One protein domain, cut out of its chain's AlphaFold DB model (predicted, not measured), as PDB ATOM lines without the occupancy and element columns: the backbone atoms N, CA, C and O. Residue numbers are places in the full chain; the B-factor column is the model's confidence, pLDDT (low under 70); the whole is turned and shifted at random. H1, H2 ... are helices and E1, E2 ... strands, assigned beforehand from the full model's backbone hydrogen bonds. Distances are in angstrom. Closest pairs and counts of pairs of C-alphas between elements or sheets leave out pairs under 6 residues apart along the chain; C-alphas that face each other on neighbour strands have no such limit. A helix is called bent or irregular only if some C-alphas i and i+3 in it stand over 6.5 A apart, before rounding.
ATOM      1  N   ILE A   5     136.485 157.761 200.235       93.00
ATOM      2  CA  ILE A   5     137.903 157.536 200.517       93.00
ATOM      3  C   ILE A   5     138.452 156.620 199.428       93.00
ATOM      4  O   ILE A   5     137.958 155.507 199.251       93.00
ATOM      5  N   VAL A   6     139.468 157.088 198.708       93.81
ATOM      6  CA  VAL A   6     140.174 156.332 197.670       93.81
ATOM      7  C   VAL A   6     141.585 156.041 198.164       93.81
ATOM      8  O   VAL A   6     142.362 156.956 198.424       93.81
ATOM      9  N   VAL A   7     141.913 154.760 198.326       96.44
ATOM     10  CA  VAL A   7     143.213 154.320 198.848       96.44
ATOM     11  C   VAL A   7     144.064 153.789 197.698       96.44
ATOM     12  O   VAL A   7     143.646 152.867 197.001       96.44
ATOM     13  N   ILE A   8     145.254 154.357 197.516       96.50
ATOM     14  CA  ILE A   8     146.262 153.900 196.556       96.50
ATOM     15  C   ILE A   8     147.456 153.390 197.354       96.50
ATOM     16  O   ILE A   8     148.228 154.174 197.912       96.50
ATOM     17  N   ASP A   9     147.592 152.067 197.405       96.50
ATOM     18  CA  ASP A   9     148.720 151.415 198.058       96.50
ATOM     19  C   ASP A   9     149.882 151.251 197.063       96.50
ATOM     20  O   ASP A   9     149.818 150.449 196.131       96.50
ATOM     21  N   GLY A  10     150.928 152.063 197.221       95.81
ATOM     22  CA  GLY A  10     152.099 152.100 196.351       95.81
ATOM     23  C   GLY A  10     151.962 153.094 195.197       95.81
ATOM     24  O   GLY A  10     151.905 152.702 194.031       95.81
ATOM     25  N   TYR A  11     151.996 154.395 195.506       96.19
ATOM     26  CA  TYR A  11     151.876 155.479 194.521       96.19
ATOM     27  C   TYR A  11     152.886 155.371 193.366       96.19
ATOM     28  O   TYR A  11     152.524 155.598 192.215       96.19
ATOM     29  N   PHE A  12     154.135 154.978 193.646       95.06
ATOM     30  CA  PHE A  12     155.159 154.796 192.610       95.06
ATOM     31  C   PHE A  12     154.733 153.788 191.533       95.06
ATOM     32  O   PHE A  12     154.904 154.043 190.342       95.06
ATOM     33  N   ASN A  13     154.165 152.653 191.944       96.44
ATOM     34  CA  ASN A  13     153.698 151.632 191.010       96.44
ATOM     35  C   ASN A  13     152.466 152.129 190.256       96.44
ATOM     36  O   ASN A  13     152.429 152.032 189.034       96.44
ATOM     37  N   PHE A  14     151.513 152.735 190.972       96.44
ATOM     38  CA  PHE A  14     150.309 153.309 190.379       96.44
ATOM     39  C   PHE A  14     150.641 154.284 189.245       96.44
ATOM     40  O   PHE A  14     150.229 154.057 188.114       96.44
ATOM     41  N   ARG A  15     151.469 155.304 189.497       94.69
ATOM     42  CA  ARG A  15     151.776 156.331 188.485       94.69
ATOM     43  C   ARG A  15     152.514 155.801 187.252       94.69
ATOM     44  O   ARG A  15     152.510 156.458 186.219       94.69
ATOM     45  N   ASN A  16     153.214 154.671 187.379       94.31
ATOM     46  CA  ASN A  16     153.958 154.063 186.275       94.31
ATOM     47  C   ASN A  16     153.079 153.104 185.464       94.31
ATOM     48  O   ASN A  16     153.240 153.011 184.252       94.31
ATOM     49  N   SER A  17     152.177 152.378 186.130       96.69
ATOM     50  CA  SER A  17     151.246 151.452 185.481       96.69
ATOM     51  C   SER A  17     150.020 152.155 184.888       96.69
ATOM     52  O   SER A  17     149.463 151.645 183.923       96.69
ATOM     53  N   PHE A  18     149.633 153.303 185.448       95.56
ATOM     54  CA  PHE A  18     148.402 154.043 185.152       95.56
ATOM     55  C   PHE A  18     148.699 155.550 184.993       95.56
ATOM     56  O   PHE A  18     148.356 156.357 185.863       95.56
ATOM     57  N   PRO A  19     149.456 155.953 183.951       93.38
ATOM     58  CA  PRO A  19     149.895 157.338 183.786       93.38
ATOM     59  C   PRO A  19     148.733 158.307 183.526       93.38
ATOM     60  O   PRO A  19     148.745 159.411 184.069       93.38
ATOM     61  N   GLU A  20     147.723 157.893 182.758       92.69
ATOM     62  CA  GLU A  20     146.539 158.708 182.445       92.69
ATOM     63  C   GLU A  20     145.685 158.934 183.703       92.69
ATOM     64  O   GLU A  20     145.305 160.059 184.034       92.69
ATOM     65  N   GLU A  21     145.464 157.887 184.496       93.50
ATOM     66  CA  GLU A  21     144.745 157.974 185.765       93.50
ATOM     67  C   GLU A  21     145.513 158.795 186.804       93.50
ATOM     68  O   GLU A  21     144.906 159.427 187.668       93.50
ATOM     69  N   ASN A  22     146.846 158.827 186.727       93.75
ATOM     70  CA  ASN A  22     147.660 159.690 187.573       93.75
ATOM     71  C   ASN A  22     147.502 161.181 187.221       93.75
ATOM     72  O   ASN A  22     147.550 162.024 188.120       93.75
ATOM     73  N   GLU A  23     147.288 161.523 185.950       90.62
ATOM     74  CA  GLU A  23     146.920 162.890 185.552       90.62
ATOM     75  C   GLU A  23     145.531 163.263 186.086       90.62
ATOM     76  O   GLU A  23     145.346 164.349 186.643       90.62
ATOM     77  N   LEU A  24     144.573 162.334 186.018       91.81
ATOM     78  CA  LEU A  24     143.243 162.532 186.596       91.81
ATOM     79  C   LEU A  24     143.293 162.679 188.127       91.81
ATOM     80  O   LEU A  24     142.627 163.551 188.684       91.81
ATOM     81  N   LEU A  25     144.100 161.869 188.817       93.25
ATOM     82  CA  LEU A  25     144.313 161.961 190.263       93.25
ATOM     83  C   LEU A  25     144.761 163.367 190.673       93.25
ATOM     84  O   LEU A  25     144.234 163.917 191.637       93.25
ATOM     85  N   GLU A  26     145.715 163.954 189.946       87.69
ATOM     86  CA  GLU A  26     146.194 165.311 190.218       87.69
ATOM     87  C   GLU A  26     145.061 166.341 190.126       87.69
ATOM     88  O   GLU A  26     144.923 167.193 191.007       87.69
ATOM     89  N   PHE A  27     144.217 166.234 189.097       89.62
ATOM     90  CA  PHE A  27     143.050 167.096 188.940       89.62
ATOM     91  C   PHE A  27     142.059 166.934 190.106       89.62
ATOM     92  O   PHE A  27     141.652 167.925 190.719       89.62
ATOM     93  N   ILE A  28     141.707 165.695 190.469       92.44
ATOM     94  CA  ILE A  28     140.737 165.435 191.544       92.44
ATOM     95  C   ILE A  28     141.306 165.835 192.911       92.44
ATOM     96  O   ILE A  28     140.560 166.326 193.750       92.44
ATOM     97  N   LEU A  29     142.609 165.696 193.163       91.56
ATOM     98  CA  LEU A  29     143.216 166.170 194.413       91.56
ATOM     99  C   LEU A  29     143.024 167.675 194.622       91.56
ATOM    100  O   LEU A  29     142.845 168.111 195.758       91.56
ATOM    101  N   ARG A  30     143.030 168.457 193.537       86.00
ATOM    102  CA  ARG A  30     142.866 169.911 193.592       86.00
ATOM    103  C   ARG A  30     141.403 170.337 193.737       86.00
ATOM    104  O   ARG A  30     141.107 171.228 194.526       86.00
ATOM    105  N   GLU A  31     140.492 169.698 193.003       88.56
ATOM    106  CA  GLU A  31     139.078 170.115 192.932       88.56
ATOM    107  C   GLU A  31     138.146 169.297 193.852       88.56
ATOM    108  O   GLU A  31     137.117 169.778 194.331       88.56
ATOM    109  N   GLY A  32     138.497 168.040 194.125       83.94
ATOM    110  CA  GLY A  32     137.639 167.033 194.756       83.94
ATOM    111  C   GLY A  32     137.488 167.156 196.271       83.94
ATOM    112  O   GLY A  32     136.560 166.571 196.835       83.94
ATOM    113  N   GLY A  33     138.330 167.954 196.936       81.12
ATOM    114  CA  GLY A  33     138.242 168.171 198.385       81.12
ATOM    115  C   GLY A  33     136.879 168.726 198.819       81.12
ATOM    116  O   GLY A  33     136.295 168.248 199.792       81.12
ATOM    117  N   ASN A  34     136.310 169.654 198.041       83.75
ATOM    118  CA  ASN A  34     134.983 170.233 198.303       83.75
ATOM    119  C   ASN A  34     133.820 169.288 197.955       83.75
ATOM    120  O   ASN A  34     132.685 169.531 198.361       83.75
ATOM    121  N   LEU A  35     134.093 168.206 197.218       87.88
ATOM    122  CA  LEU A  35     133.111 167.192 196.821       87.88
ATOM    123  C   LEU A  35     133.062 166.006 197.798       87.88
ATOM    124  O   LEU A  35     132.328 165.047 197.565       87.88
ATOM    125  N   GLY A  36     133.831 166.060 198.892       89.06
ATOM    126  CA  GLY A  36     133.911 164.976 199.872       89.06
ATOM    127  C   GLY A  36     134.737 163.780 199.392       89.06
ATOM    128  O   GLY A  36     134.527 162.671 199.878       89.06
ATOM    129  N   ILE A  37     135.655 163.980 198.439       91.94
ATOM    130  CA  ILE A  37     136.581 162.947 197.962       91.94
ATOM    131  C   ILE A  37     137.919 163.114 198.684       91.94
ATOM    132  O   ILE A  37     138.502 164.196 198.711       91.94
ATOM    133  N   THR A  38     138.419 162.042 199.290       92.62
ATOM    134  CA  THR A  38     139.698 162.018 200.007       92.62
ATOM    135  C   THR A  38     140.568 160.886 199.493       92.62
ATOM    136  O   THR A  38     140.138 159.736 199.466       92.62
ATOM    137  N   PHE A  39     141.809 161.199 199.130       94.56
ATOM    138  CA  PHE A  39     142.794 160.197 198.738       94.56
ATOM    139  C   PHE A  39     143.736 159.863 199.894       94.56
ATOM    140  O   PHE A  39     144.186 160.750 200.620       94.56
ATOM    141  N   VAL A  40     144.068 158.581 200.029       95.56
ATOM    142  CA  VAL A  40     145.125 158.075 200.907       95.56
ATOM    143  C   VAL A  40     146.156 157.390 200.025       95.56
ATOM    144  O   VAL A  40     145.855 156.377 199.402       95.56
ATOM    145  N   LEU A  41     147.359 157.955 199.954       96.56
ATOM    146  CA  LEU A  41     148.447 157.442 199.123       96.56
ATOM    147  C   LEU A  41     149.536 156.866 200.025       96.56
ATOM    148  O   LEU A  41     150.005 157.560 200.930       96.56
ATOM    149  N   THR A  42     149.966 155.632 199.776       96.38
ATOM    150  CA  THR A  42     151.151 155.065 200.434       96.38
ATOM    151  C   THR A  42     152.360 155.143 199.502       96.38
ATOM    152  O   THR A  42     152.245 155.077 198.274       96.38
ATOM    153  N   SER A  43     153.543 155.314 200.086       94.88
ATOM    154  CA  SER A  43     154.809 155.300 199.363       94.88
ATOM    155  C   SER A  43     155.943 154.872 200.288       94.88
ATOM    156  O   SER A  43     155.895 155.140 201.488       94.88
ATOM    157  N   ASN A  44     156.975 154.246 199.722       91.44
ATOM    158  CA  ASN A  44     158.183 153.868 200.459       91.44
ATOM    159  C   ASN A  44     159.124 155.061 200.667       91.44
ATOM    160  O   ASN A  44     159.832 155.119 201.670       91.44
ATOM    161  N   ARG A  45     159.150 156.003 199.718       91.38
ATOM    162  CA  ARG A  45     159.915 157.249 199.812       91.38
ATOM    163  C   ARG A  45     159.004 158.428 199.545       91.38
ATOM    164  O   ARG A  45     158.137 158.370 198.669       91.38
ATOM    165  N   ILE A  46     159.224 159.526 200.262       91.19
ATOM    166  CA  ILE A  46     158.453 160.751 200.024       91.19
ATOM    167  C   ILE A  46     158.742 161.324 198.629       91.19
ATOM    168  O   ILE A  46     157.849 161.870 197.992       91.19
ATOM    169  N   SER A  47     159.967 161.126 198.134       89.88
ATOM    170  CA  SER A  47     160.432 161.556 196.813       89.88
ATOM    171  C   SER A  47     159.784 160.813 195.642       89.88
ATOM    172  O   SER A  47     159.810 161.316 194.521       89.88
ATOM    173  N   ASP A  48     159.155 159.659 195.880       92.38
ATOM    174  CA  ASP A  48     158.377 158.967 194.849       92.38
ATOM    175  C   ASP A  48     157.056 159.691 194.542       92.38
ATOM    176  O   ASP A  48     156.482 159.491 193.466       92.38
ATOM    177  N   ILE A  49     156.573 160.523 195.477       93.12
ATOM    178  CA  ILE A  49     155.379 161.352 195.321       93.12
ATOM    179  C   ILE A  49     155.785 162.682 194.693       93.12
ATOM    180  O   ILE A  49     156.565 163.447 195.257       93.12
ATOM    181  N   PHE A  50     155.233 162.981 193.517       90.56
ATOM    182  CA  PHE A  50     155.529 164.234 192.827       90.56
ATOM    183  C   PHE A  50     155.076 165.446 193.639       90.56
ATOM    184  O   PHE A  50     154.023 165.423 194.276       90.56
ATOM    185  N   GLU A  51     155.830 166.541 193.543       88.56
ATOM    186  CA  GLU A  51     155.559 167.756 194.316       88.56
ATOM    187  C   GLU A  51     154.148 168.303 194.095       88.56
ATOM    188  O   GLU A  51     153.475 168.677 195.049       88.56
ATOM    189  N   LYS A  52     153.676 168.269 192.846       88.44
ATOM    190  CA  LYS A  52     152.320 168.676 192.451       88.44
ATOM    191  C   LYS A  52     151.208 167.856 193.121       88.44
ATOM    192  O   LYS A  52     150.123 168.370 193.355       88.44
ATOM    193  N   VAL A  53     151.481 166.600 193.473       91.62
ATOM    194  CA  VAL A  53     150.561 165.742 194.237       91.62
ATOM    195  C   VAL A  53     150.708 166.030 195.731       91.62
ATOM    196  O   VAL A  53     149.719 166.279 196.417       91.62
ATOM    197  N   ARG A  54     151.947 166.070 196.234       90.44
ATOM    198  CA  ARG A  54     152.268 166.280 197.654       90.44
ATOM    199  C   ARG A  54     151.780 167.629 198.186       90.44
ATOM    200  O   ARG A  54     151.314 167.697 199.320       90.44
ATOM    201  N   SER A  55     151.861 168.693 197.389       88.69
ATOM    202  CA  SER A  55     151.446 170.044 197.786       88.69
ATOM    203  C   SER A  55     149.938 170.172 198.037       88.69
ATOM    204  O   SER A  55     149.529 171.031 198.815       88.69
ATOM    205  N   ASN A  56     149.125 169.281 197.456       89.75
ATOM    206  CA  ASN A  56     147.681 169.191 197.697       89.75
ATOM    207  C   ASN A  56     147.327 168.325 198.926       89.75
ATOM    208  O   ASN A  56     146.160 168.218 199.300       89.75
ATOM    209  N   ILE A  57     148.316 167.709 199.584       89.94
ATOM    210  CA  ILE A  57     148.110 166.800 200.716       89.94
ATOM    211  C   ILE A  57     148.440 167.524 202.028       89.94
ATOM    212  O   ILE A  57     149.595 167.706 202.431       89.94
ATOM    213  N   ALA A  58     147.384 167.940 202.730       88.25
ATOM    214  CA  ALA A  58     147.513 168.667 203.991       88.25
ATOM    215  C   ALA A  58     148.097 167.793 205.113       88.25
ATOM    216  O   ALA A  58     148.997 168.235 205.831       88.25
ATOM    217  N   ASN A  59     147.627 166.549 205.222       92.56
ATOM    218  CA  ASN A  59     147.935 165.640 206.323       92.56
ATOM    219  C   ASN A  59     148.854 164.509 205.872       92.56
ATOM    220  O   ASN A  59     148.678 163.954 204.794       92.56
ATOM    221  N   ALA A  60     149.800 164.139 206.728       95.12
ATOM    222  CA  ALA A  60     150.707 163.033 206.477       95.12
ATOM    223  C   ALA A  60     151.091 162.356 207.793       95.12
ATOM    224  O   ALA A  60     151.224 163.011 208.832       95.12
ATOM    225  N   VAL A  61     151.298 161.048 207.717       96.00
ATOM    226  CA  VAL A  61     151.911 160.243 208.770       96.00
ATOM    227  C   VAL A  61     153.057 159.451 208.160       96.00
ATOM    228  O   VAL A  61     152.972 159.021 207.010       96.00
ATOM    229  N   THR A  62     154.131 159.262 208.916       95.31
ATOM    230  CA  THR A  62     155.289 158.468 208.491       95.31
ATOM    231  C   THR A  62     155.632 157.456 209.559       95.31
ATOM    232  O   THR A  62     155.666 157.814 210.733       95.31
ATOM    233  N   PHE A  63     155.958 156.233 209.157       95.25
ATOM    234  CA  PHE A  63     156.722 155.309 209.998       95.25
ATOM    235  C   PHE A  63     158.223 155.594 209.847       95.25
ATOM    236  O   PHE A  63     158.596 156.662 209.356       95.25
ATOM    237  N   GLU A  64     159.080 154.672 210.283       94.19
ATOM    238  CA  GLU A  64     160.523 154.797 210.080       94.19
ATOM    239  C   GLU A  64     160.855 154.978 208.589       94.19
ATOM    240  O   GLU A  64     160.560 154.114 207.762       94.19
ATOM    241  N   LEU A  65     161.457 156.120 208.255       92.19
ATOM    242  CA  LEU A  65     161.976 156.422 206.924       92.19
ATOM    243  C   LEU A  65     163.470 156.114 206.858       92.19
ATOM    244  O   LEU A  65     164.212 156.395 207.798       92.19
ATOM    245  N   ALA A  66     163.908 155.583 205.715       90.69
ATOM    246  CA  ALA A  66     165.306 155.220 205.488       90.69
ATOM    247  C   ALA A  66     166.249 156.438 205.473       90.69
ATOM    248  O   ALA A  66     167.392 156.329 205.914       90.69
ATOM    249  N   ASP A  67     165.780 157.586 204.972       89.50
ATOM    250  CA  ASP A  67     166.532 158.841 204.954       89.50
ATOM    251  C   ASP A  67     165.947 159.832 205.983       89.50
ATOM    252  O   ASP A  67     164.791 160.243 205.856       89.50
ATOM    253  N   PRO A  68     166.720 160.268 206.999       88.75
ATOM    254  CA  PRO A  68     166.257 161.250 207.978       88.75
ATOM    255  C   PRO A  68     165.832 162.605 207.387       88.75
ATOM    256  O   PRO A  68     165.063 163.335 208.016       88.75
ATOM    257  N   SER A  69     166.323 162.975 206.202       89.38
ATOM    258  CA  SER A  69     165.924 164.215 205.532       89.38
ATOM    259  C   SER A  69     164.493 164.156 204.983       89.38
ATOM    260  O   SER A  69     163.821 165.189 204.924       89.38
ATOM    261  N   ASP A  70     163.971 162.956 204.700       91.88
ATOM    262  CA  ASP A  70     162.618 162.766 204.168       91.88
ATOM    263  C   ASP A  70     161.529 163.172 205.174       91.88
ATOM    264  O   ASP A  70     160.456 163.626 204.769       91.88
ATOM    265  N   TYR A  71     161.801 163.101 206.486       92.94
ATOM    266  CA  TYR A  71     160.849 163.552 207.509       92.94
ATOM    267  C   TYR A  71     160.480 165.027 207.336       92.94
ATOM    268  O   TYR A  71     159.312 165.384 207.497       92.94
ATOM    269  N   TYR A  72     161.441 165.876 206.950       91.75
ATOM    270  CA  TYR A  72     161.184 167.298 206.722       91.75
ATOM    271  C   TYR A  72     160.119 167.511 205.641       91.75
ATOM    272  O   TYR A  72     159.208 168.319 205.820       91.75
ATOM    273  N   TYR A  73     160.203 166.756 204.546       89.94
ATOM    274  CA  TYR A  73     159.254 166.840 203.439       89.94
ATOM    275  C   TYR A  73     157.925 166.145 203.747       89.94
ATOM    276  O   TYR A  73     156.874 166.594 203.289       89.94
ATOM    277  N   ALA A  74     157.939 165.063 204.519       92.19
ATOM    278  CA  ALA A  74     156.727 164.314 204.808       92.19
ATOM    279  C   ALA A  74     155.885 164.969 205.913       92.19
ATOM    280  O   ALA A  74     154.698 165.229 205.723       92.19
ATOM    281  N   VAL A  75     156.498 165.266 207.061       94.19
ATOM    282  CA  VAL A  75     155.789 165.694 208.280       94.19
ATOM    283  C   VAL A  75     156.259 167.040 208.827       94.19
ATOM    284  O   VAL A  75     155.571 167.613 209.666       94.19
ATOM    285  N   GLY A  76     157.373 167.580 208.330       92.38
ATOM    286  CA  GLY A  76     158.017 168.788 208.851       92.38
ATOM    287  C   GLY A  76     159.230 168.458 209.722       92.38
ATOM    288  O   GLY A  76     159.616 167.301 209.860       92.38
ATOM    289  N   ARG A  77     159.872 169.479 210.303       94.12
ATOM    290  CA  ARG A  77     161.121 169.310 211.067       94.12
ATOM    291  C   ARG A  77     160.867 168.634 212.427       94.12
ATOM    292  O   ARG A  77     160.260 169.272 213.290       94.12
ATOM    293  N   PRO A  78     161.370 167.409 212.672       93.06
ATOM    294  CA  PRO A  78     161.259 166.758 213.977       93.06
ATOM    295  C   PRO A  78     162.049 167.503 215.064       93.06
ATOM    296  O   PRO A  78     163.034 168.183 214.773       93.06
ATOM    297  N   ALA A  79     161.652 167.337 216.332       89.81
ATOM    298  CA  ALA A  79     162.358 167.922 217.483       89.81
ATOM    299  C   ALA A  79     163.803 167.405 217.618       89.81
ATOM    300  O   ALA A  79     164.704 168.120 218.051       89.81
ATOM    301  N   ARG A  80     164.002 166.141 217.245       87.69
ATOM    302  CA  ARG A  80     165.270 165.414 217.220       87.69
ATOM    303  C   ARG A  80     165.272 164.502 216.003       87.69
ATOM    304  O   ARG A  80     164.204 164.051 215.597       87.69
ATOM    305  N   ASN A  81     166.449 164.196 215.465       84.81
ATOM    306  CA  ASN A  81     166.556 163.201 214.403       84.81
ATOM    307  C   ASN A  81     166.016 161.863 214.920       84.81
ATOM    308  O   ASN A  81     166.508 161.384 215.950       84.81
ATOM    309  N   PRO A  82     165.001 161.281 214.263       84.75
ATOM    310  CA  PRO A  82     164.488 160.001 214.696       84.75
ATOM    311  C   PRO A  82     165.556 158.918 214.534       84.75
ATOM    312  O   PRO A  82     166.186 158.818 213.482       84.75
ATOM    313  N   GLY A  83     165.792 158.150 215.598       83.06
ATOM    314  CA  GLY A  83     166.595 156.928 215.529       83.06
ATOM    315  C   GLY A  83     165.767 155.755 215.001       83.06
ATOM    316  O   GLY A  83     164.687 155.955 214.449       83.06
ATOM    317  N   SER A  84     166.243 154.531 215.241       89.81
ATOM    318  CA  SER A  84     165.450 153.327 214.960       89.81
ATOM    319  C   SER A  84     164.159 153.338 215.781       89.81
ATOM    320  O   SER A  84     164.176 153.566 216.996       89.81
ATOM    321  N   MET A  85     163.039 153.119 215.102       91.38
ATOM    322  CA  MET A  85     161.714 153.072 215.690       91.38
ATOM    323  C   MET A  85     161.209 151.624 215.713       91.38
ATOM    324  O   MET A  85     161.389 150.876 214.754       91.38
ATOM    325  N   PRO A  86     160.522 151.187 216.782       94.00
ATOM    326  CA  PRO A  86     159.814 149.917 216.735       94.00
ATOM    327  C   PRO A  86     158.703 149.955 215.664       94.00
ATOM    328  O   PRO A  86     158.147 151.026 215.395       94.00
ATOM    329  N   PRO A  87     158.312 148.798 215.098       92.88
ATOM    330  CA  PRO A  87     157.218 148.721 214.136       92.88
ATOM    331  C   PRO A  87     155.941 149.418 214.624       92.88
ATOM    332  O   PRO A  87     155.523 149.285 215.778       92.88
ATOM    333  N   GLY A  88     155.318 150.185 213.729       94.44
ATOM    334  CA  GLY A  88     154.119 150.968 214.023       94.44
ATOM    335  C   GLY A  88     154.370 152.295 214.746       94.44
ATOM    336  O   GLY A  88     153.418 153.057 214.905       94.44
ATOM    337  N   ARG A  89     155.602 152.619 215.164       96.69
ATOM    338  CA  ARG A  89     155.933 153.959 215.667       96.69
ATOM    339  C   ARG A  89     156.233 154.908 214.513       96.69
ATOM    340  O   ARG A  89     156.885 154.526 213.543       96.69
ATOM    341  N   GLY A  90     155.745 156.137 214.626       95.81
ATOM    342  CA  GLY A  90     155.837 157.118 213.558       95.81
ATOM    343  C   GLY A  90     155.686 158.560 214.020       95.81
ATOM    344  O   GLY A  90     155.560 158.837 215.212       95.81
ATOM    345  N   LEU A  91     155.679 159.477 213.053       96.44
ATOM    346  CA  LEU A  91     155.436 160.906 213.235       96.44
ATOM    347  C   LEU A  91     154.187 161.345 212.468       96.44
ATOM    348  O   LEU A  91     153.942 160.885 211.353       96.44
ATOM    349  N   ALA A  92     153.423 162.262 213.053       96.44
ATOM    350  CA  ALA A  92     152.241 162.859 212.448       96.44
ATOM    351  C   ALA A  92     152.453 164.358 212.191       96.44
ATOM    352  O   ALA A  92     152.851 165.115 213.085       96.44
ATOM    353  N   LYS A  93     152.157 164.784 210.959       94.69
ATOM    354  CA  LYS A  93     152.109 166.195 210.558       94.69
ATOM    355  C   LYS A  93     150.954 166.907 211.272       94.69
ATOM    356  O   LYS A  93     149.911 166.309 211.511       94.69
ATOM    357  N   GLY A  94     151.126 168.195 211.564       89.62
ATOM    358  CA  GLY A  94     150.075 169.053 212.136       89.62
ATOM    359  C   GLY A  94     150.543 169.915 213.307       89.62
ATOM    360  O   GLY A  94     149.912 170.916 213.627       89.62
ATOM    361  N   HIS A  95     151.688 169.571 213.899       91.44
ATOM    362  CA  HIS A  95     152.332 170.337 214.959       91.44
ATOM    363  C   HIS A  95     153.773 170.679 214.573       91.44
ATOM    364  O   HIS A  95     154.386 169.997 213.749       91.44
ATOM    365  N   THR A  96     154.312 171.727 215.193       92.19
ATOM    366  CA  THR A  96     155.721 172.111 215.065       92.19
ATOM    367  C   THR A  96     156.352 172.068 216.457       92.19
ATOM    368  O   THR A  96     156.112 172.985 217.243       92.19
ATOM    369  N   PRO A  97     157.136 171.027 216.795       94.12
ATOM    370  CA  PRO A  97     157.528 169.889 215.951       94.12
ATOM    371  C   PRO A  97     156.399 168.846 215.754       94.12
ATOM    372  O   PRO A  97     155.456 168.822 216.548       94.12
ATOM    373  N   PRO A  98     156.497 167.968 214.731       95.69
ATOM    374  CA  PRO A  98     155.592 166.832 214.525       95.69
ATOM    375  C   PRO A  98     155.511 165.919 215.752       95.69
ATOM    376  O   PRO A  98     156.502 165.750 216.468       95.69
ATOM    377  N   LEU A  99     154.346 165.308 215.978       95.19
ATOM    378  CA  LEU A  99     154.108 164.454 217.147       95.19
ATOM    379  C   LEU A  99     154.445 162.992 216.855       95.19
ATOM    380  O   LEU A  99     154.062 162.465 215.813       95.19
ATOM    381  N   GLU A 100     155.116 162.327 217.799       95.25
ATOM    382  CA  GLU A 100     155.306 160.873 217.772       95.25
ATOM    383  C   GLU A 100     153.988 160.149 218.099       95.25
ATOM    384  O   GLU A 100     153.252 160.551 219.001       95.25
ATOM    385  N   PHE A 101     153.707 159.051 217.395       96.31
ATOM    386  CA  PHE A 101     152.561 158.180 217.659       96.31
ATOM    387  C   PHE A 101     152.937 156.698 217.537       96.31
ATOM    388  O   PHE A 101     153.967 156.343 216.964       96.31
ATOM    389  N   GLN A 102     152.077 155.833 218.074       97.12
ATOM    390  CA  GLN A 102     152.130 154.385 217.892       97.12
ATOM    391  C   GLN A 102     150.816 153.936 217.244       97.12
ATOM    392  O   GLN A 102     149.743 154.172 217.799       97.12
ATOM    393  N   ALA A 103     150.896 153.307 216.074       96.88
ATOM    394  CA  ALA A 103     149.739 152.782 215.364       96.88
ATOM    395  C   ALA A 103     149.104 151.618 216.133       96.88
ATOM    396  O   ALA A 103     149.798 150.726 216.629       96.88
ATOM    397  N   ALA A 104     147.773 151.624 216.194       94.75
ATOM    398  CA  ALA A 104     147.004 150.490 216.675       94.75
ATOM    399  C   ALA A 104     147.014 149.359 215.638       94.75
ATOM    400  O   ALA A 104     147.038 149.602 214.431       94.75
ATOM    401  N   LEU A 105     146.952 148.117 216.115       91.50
ATOM    402  CA  LEU A 105     146.696 146.971 215.249       91.50
ATOM    403  C   LEU A 105     145.197 146.896 214.922       91.50
ATOM    404  O   LEU A 105     144.378 147.132 215.813       91.50
ATOM    405  N   PRO A 106     144.819 146.530 213.684       90.38
ATOM    406  CA  PRO A 106     143.414 146.442 213.293       90.38
ATOM    407  C   PRO A 106     142.681 145.284 213.984       90.38
ATOM    408  O   PRO A 106     141.469 145.330 214.143       90.38
ATOM    409  N   ALA A 107     143.402 144.253 214.426       92.31
ATOM    410  CA  ALA A 107     142.838 143.117 215.139       92.31
ATOM    411  C   ALA A 107     143.824 142.583 216.182       92.31
ATOM    412  O   ALA A 107     145.042 142.642 215.986       92.31
ATOM    413  N   SER A 108     143.296 142.054 217.286       87.19
ATOM    414  CA  SER A 108     144.090 141.353 218.295       87.19
ATOM    415  C   SER A 108     144.500 139.966 217.798       87.19
ATOM    416  O   SER A 108     143.756 139.309 217.076       87.19
ATOM    417  N   GLY A 109     145.681 139.514 218.199       85.12
ATOM    418  CA  GLY A 109     146.191 138.183 217.895       85.12
ATOM    419  C   GLY A 109     147.685 138.116 218.179       85.12
ATOM    420  O   GLY A 109     148.413 139.061 217.865       85.12
ATOM    421  N   ASP A 110     148.116 137.011 218.781       87.06
ATOM    422  CA  ASP A 110     149.514 136.810 219.173       87.06
ATOM    423  C   ASP A 110     150.415 136.542 217.957       87.06
ATOM    424  O   ASP A 110     151.607 136.844 217.974       87.06
ATOM    425  N   ASP A 111     149.829 136.042 216.864       90.19
ATOM    426  CA  ASP A 111     150.479 135.788 215.583       90.19
ATOM    427  C   ASP A 111     149.636 136.279 214.386       90.19
ATOM    428  O   ASP A 111     148.541 136.835 214.516       90.19
ATOM    429  N   GLU A 112     150.171 136.120 213.176       87.81
ATOM    430  CA  GLU A 112     149.525 136.577 211.941       87.81
ATOM    431  C   GLU A 112     148.213 135.836 211.636       87.81
ATOM    432  O   GLU A 112     147.233 136.449 211.192       87.81
ATOM    433  N   ALA A 113     148.171 134.533 211.921       91.31
ATOM    434  CA  ALA A 113     146.989 133.708 211.717       91.31
ATOM    435  C   ALA A 113     145.851 134.128 212.660       91.31
ATOM    436  O   ALA A 113     144.729 134.366 212.203       91.31
ATOM    437  N   GLY A 114     146.148 134.302 213.949       92.56
ATOM    438  CA  GLY A 114     145.216 134.772 214.967       92.56
ATOM    439  C   GLY A 114     144.660 136.155 214.639       92.56
ATOM    440  O   GLY A 114     143.440 136.334 214.639       92.56
ATOM    441  N   ARG A 115     145.523 137.103 214.238       91.94
ATOM    442  CA  ARG A 115     145.087 138.441 213.793       91.94
ATOM    443  C   ARG A 115     144.140 138.372 212.597       91.94
ATOM    444  O   ARG A 115     143.135 139.076 212.568       91.94
ATOM    445  N   SER A 116     144.423 137.502 211.629       93.38
ATOM    446  CA  SER A 116     143.573 137.322 210.444       93.38
ATOM    447  C   SER A 116     142.202 136.734 210.785       93.38
ATOM    448  O   SER A 116     141.205 137.060 210.140       93.38
ATOM    449  N   VAL A 117     142.127 135.838 211.772       94.81
ATOM    450  CA  VAL A 117     140.851 135.292 212.260       94.81
ATOM    451  C   VAL A 117     140.037 136.383 212.946       94.81
ATOM    452  O   VAL A 117     138.857 136.546 212.641       94.81
ATOM    453  N   GLU A 118     140.659 137.153 213.832       95.69
ATOM    454  CA  GLU A 118     139.956 138.187 214.587       95.69
ATOM    455  C   GLU A 118     139.504 139.354 213.697       95.69
ATOM    456  O   GLU A 118     138.378 139.833 213.833       95.69
ATOM    457  N   LEU A 119     140.308 139.732 212.699       95.38
ATOM    458  CA  LEU A 119     139.920 140.723 211.694       95.38
ATOM    459  C   LEU A 119     138.651 140.301 210.937       95.38
ATOM    460  O   LEU A 119     137.746 141.112 210.746       95.38
ATOM    461  N   ARG A 120     138.537 139.024 210.548       95.12
ATOM    462  CA  ARG A 120     137.327 138.506 209.881       95.12
ATOM    463  C   ARG A 120     136.090 138.603 210.772       95.12
ATOM    464  O   ARG A 120     135.025 138.955 210.271       95.12
ATOM    465  N   LYS A 121     136.219 138.342 212.078       94.62
ATOM    466  CA  LYS A 121     135.102 138.508 213.024       94.62
ATOM    467  C   LYS A 121     134.656 139.964 213.120       94.62
ATOM    468  O   LYS A 121     133.457 140.231 213.116       94.62
ATOM    469  N   GLN A 122     135.601 140.905 213.164       93.56
ATOM    470  CA  GLN A 122     135.273 142.330 213.160       93.56
ATOM    471  C   GLN A 122     134.552 142.744 211.874       93.56
ATOM    472  O   GLN A 122     133.523 143.414 211.950       93.56
ATOM    473  N   ILE A 123     135.035 142.299 210.708       94.19
ATOM    474  CA  ILE A 123     134.382 142.555 209.414       94.19
ATOM    475  C   ILE A 123     132.942 142.034 209.437       94.19
ATOM    476  O   ILE A 123     132.016 142.791 209.158       94.19
ATOM    477  N   GLN A 124     132.727 140.789 209.868       93.19
ATOM    478  CA  GLN A 124     131.390 140.201 209.960       93.19
ATOM    479  C   GLN A 124     130.477 140.966 210.940       93.19
ATOM    480  O   GLN A 124     129.284 141.153 210.688       93.19
ATOM    481  N   SER A 125     131.026 141.458 212.054       93.31
ATOM    482  CA  SER A 125     130.281 142.306 212.989       93.31
ATOM    483  C   SER A 125     129.863 143.636 212.354       93.31
ATOM    484  O   SER A 125     128.772 144.122 212.649       93.31
ATOM    485  N   ILE A 126     130.691 144.223 211.488       92.12
ATOM    486  CA  ILE A 126     130.353 145.448 210.754       92.12
ATOM    487  C   ILE A 126     129.279 145.154 209.700       92.12
ATOM    488  O   ILE A 126     128.285 145.877 209.642       92.12
ATOM    489  N   GLU A 127     129.427 144.078 208.925       91.31
ATOM    490  CA  GLU A 127     128.455 143.663 207.902       91.31
ATOM    491  C   GLU A 127     127.074 143.371 208.497       91.31
ATOM    492  O   GLU A 127     126.057 143.786 207.949       91.31
ATOM    493  N   SER A 128     127.015 142.701 209.651       91.06
ATOM    494  CA  SER A 128     125.742 142.430 210.332       91.06
ATOM    495  C   SER A 128     125.053 143.700 210.845       91.06
ATOM    496  O   SER A 128     123.825 143.762 210.888       91.06
ATOM    497  N   ARG A 129     125.829 144.733 211.201       93.31
ATOM    498  CA  ARG A 129     125.313 146.039 211.630       93.31
ATOM    499  C   ARG A 129     124.839 146.894 210.455       93.31
ATOM    500  O   ARG A 129     123.896 147.667 210.613       93.31
ATOM    501  N   TYR A 130     125.488 146.755 209.304       87.81
ATOM    502  CA  TYR A 130     125.171 147.471 208.074       87.81
ATOM    503  C   TYR A 130     125.021 146.472 206.923       87.81
ATOM    504  O   TYR A 130     125.944 146.332 206.115       87.81
TER     505      TYR A 130
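Overview. This is residues 5 to 130 of the 256 residues of the protein "ESX-1 secretion system protein EccCb1" of Paenibacillus sp. P1XP2 (UniProt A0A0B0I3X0). Two small lobes of loosely joined parts stand together, and one long helix, H5, is held away from both at the end of an outstretched link; its residues 123 to 129 stick out free. The first lobe is a parallel strand pair, E1 and E2, with kinked H2 over E2 and short H1 and H3 near; the second is the hairpin of E3 and E4 among long loops, with short H4. The 126 printed residues run E1, H1, H2, E2, H3, H4, E3, E4, H5: five named helices, four named strands, mixed class. The whole is loose, with a radius of gyration of the C-alphas of 17.1 A and spans of 40 by 38 by 28 A.

Arrangement. E1, residues 5 to 8, and E2, residues 37 to 41, are parallel at 25 degrees, with N 6 and O 38 2.8 A apart, within hydrogen-bond range. H1, residues 11 to 17, and H2, residues 19 to 35, lie between them along the chain, giving a strand-helix-strand unit, two parallel strands joined through helices, with a right-handed crossover. H1 and H2 touch only at the corner, and only just, with 3 pairs of C-alphas within 8 A, the closest Arg 15 and Asn 22 at 5.4 A. H2 has a kink of 52 degrees near residue 29 and is only just irregular, C-alphas 30 and 33 being 6.9 A apart. The closest C-alphas of H2 and E2 are those of Leu 29 and Phe 39, 7.4 A apart. H3, residues 51 to 54, only just touches H2, through residues 26 to 29 of H2 alone, with 3 pairs of C-alphas within 8 A; the closest are Glu 26 and Val 53, 6.0 A. H4, residues 70 to 74, touches no helix. E3, residues 89 to 92, and E4, residues 99 to 102, form an antiparallel hairpin, N 90 and O 101 being 2.9 A apart. H5, residues 112 to 129, is apart from E3 and touches no helix. Every O i to N i+4 pair is within hydrogen-bond range in H1, H4 and H5, and 10 of 13 are in H2; H3 is too short for such a pair.

Along the chain. E1 begins at C-alpha 5, (137.903, 157.536, 200.517). H2 is 23.4 A long, E2 13.1 A and H5 26.0 A. H5 ends at C-alpha 129, (125.313, 146.039, 211.630).

Size, cuts and confidence. The C-alphas of Arg 80 and Ser 128, the two farthest apart, are 46.2 A apart. The printed part has no cut; the links from H3 to H4 and from H4 to E3 are long. No printed residue is under 70 in pLDDT.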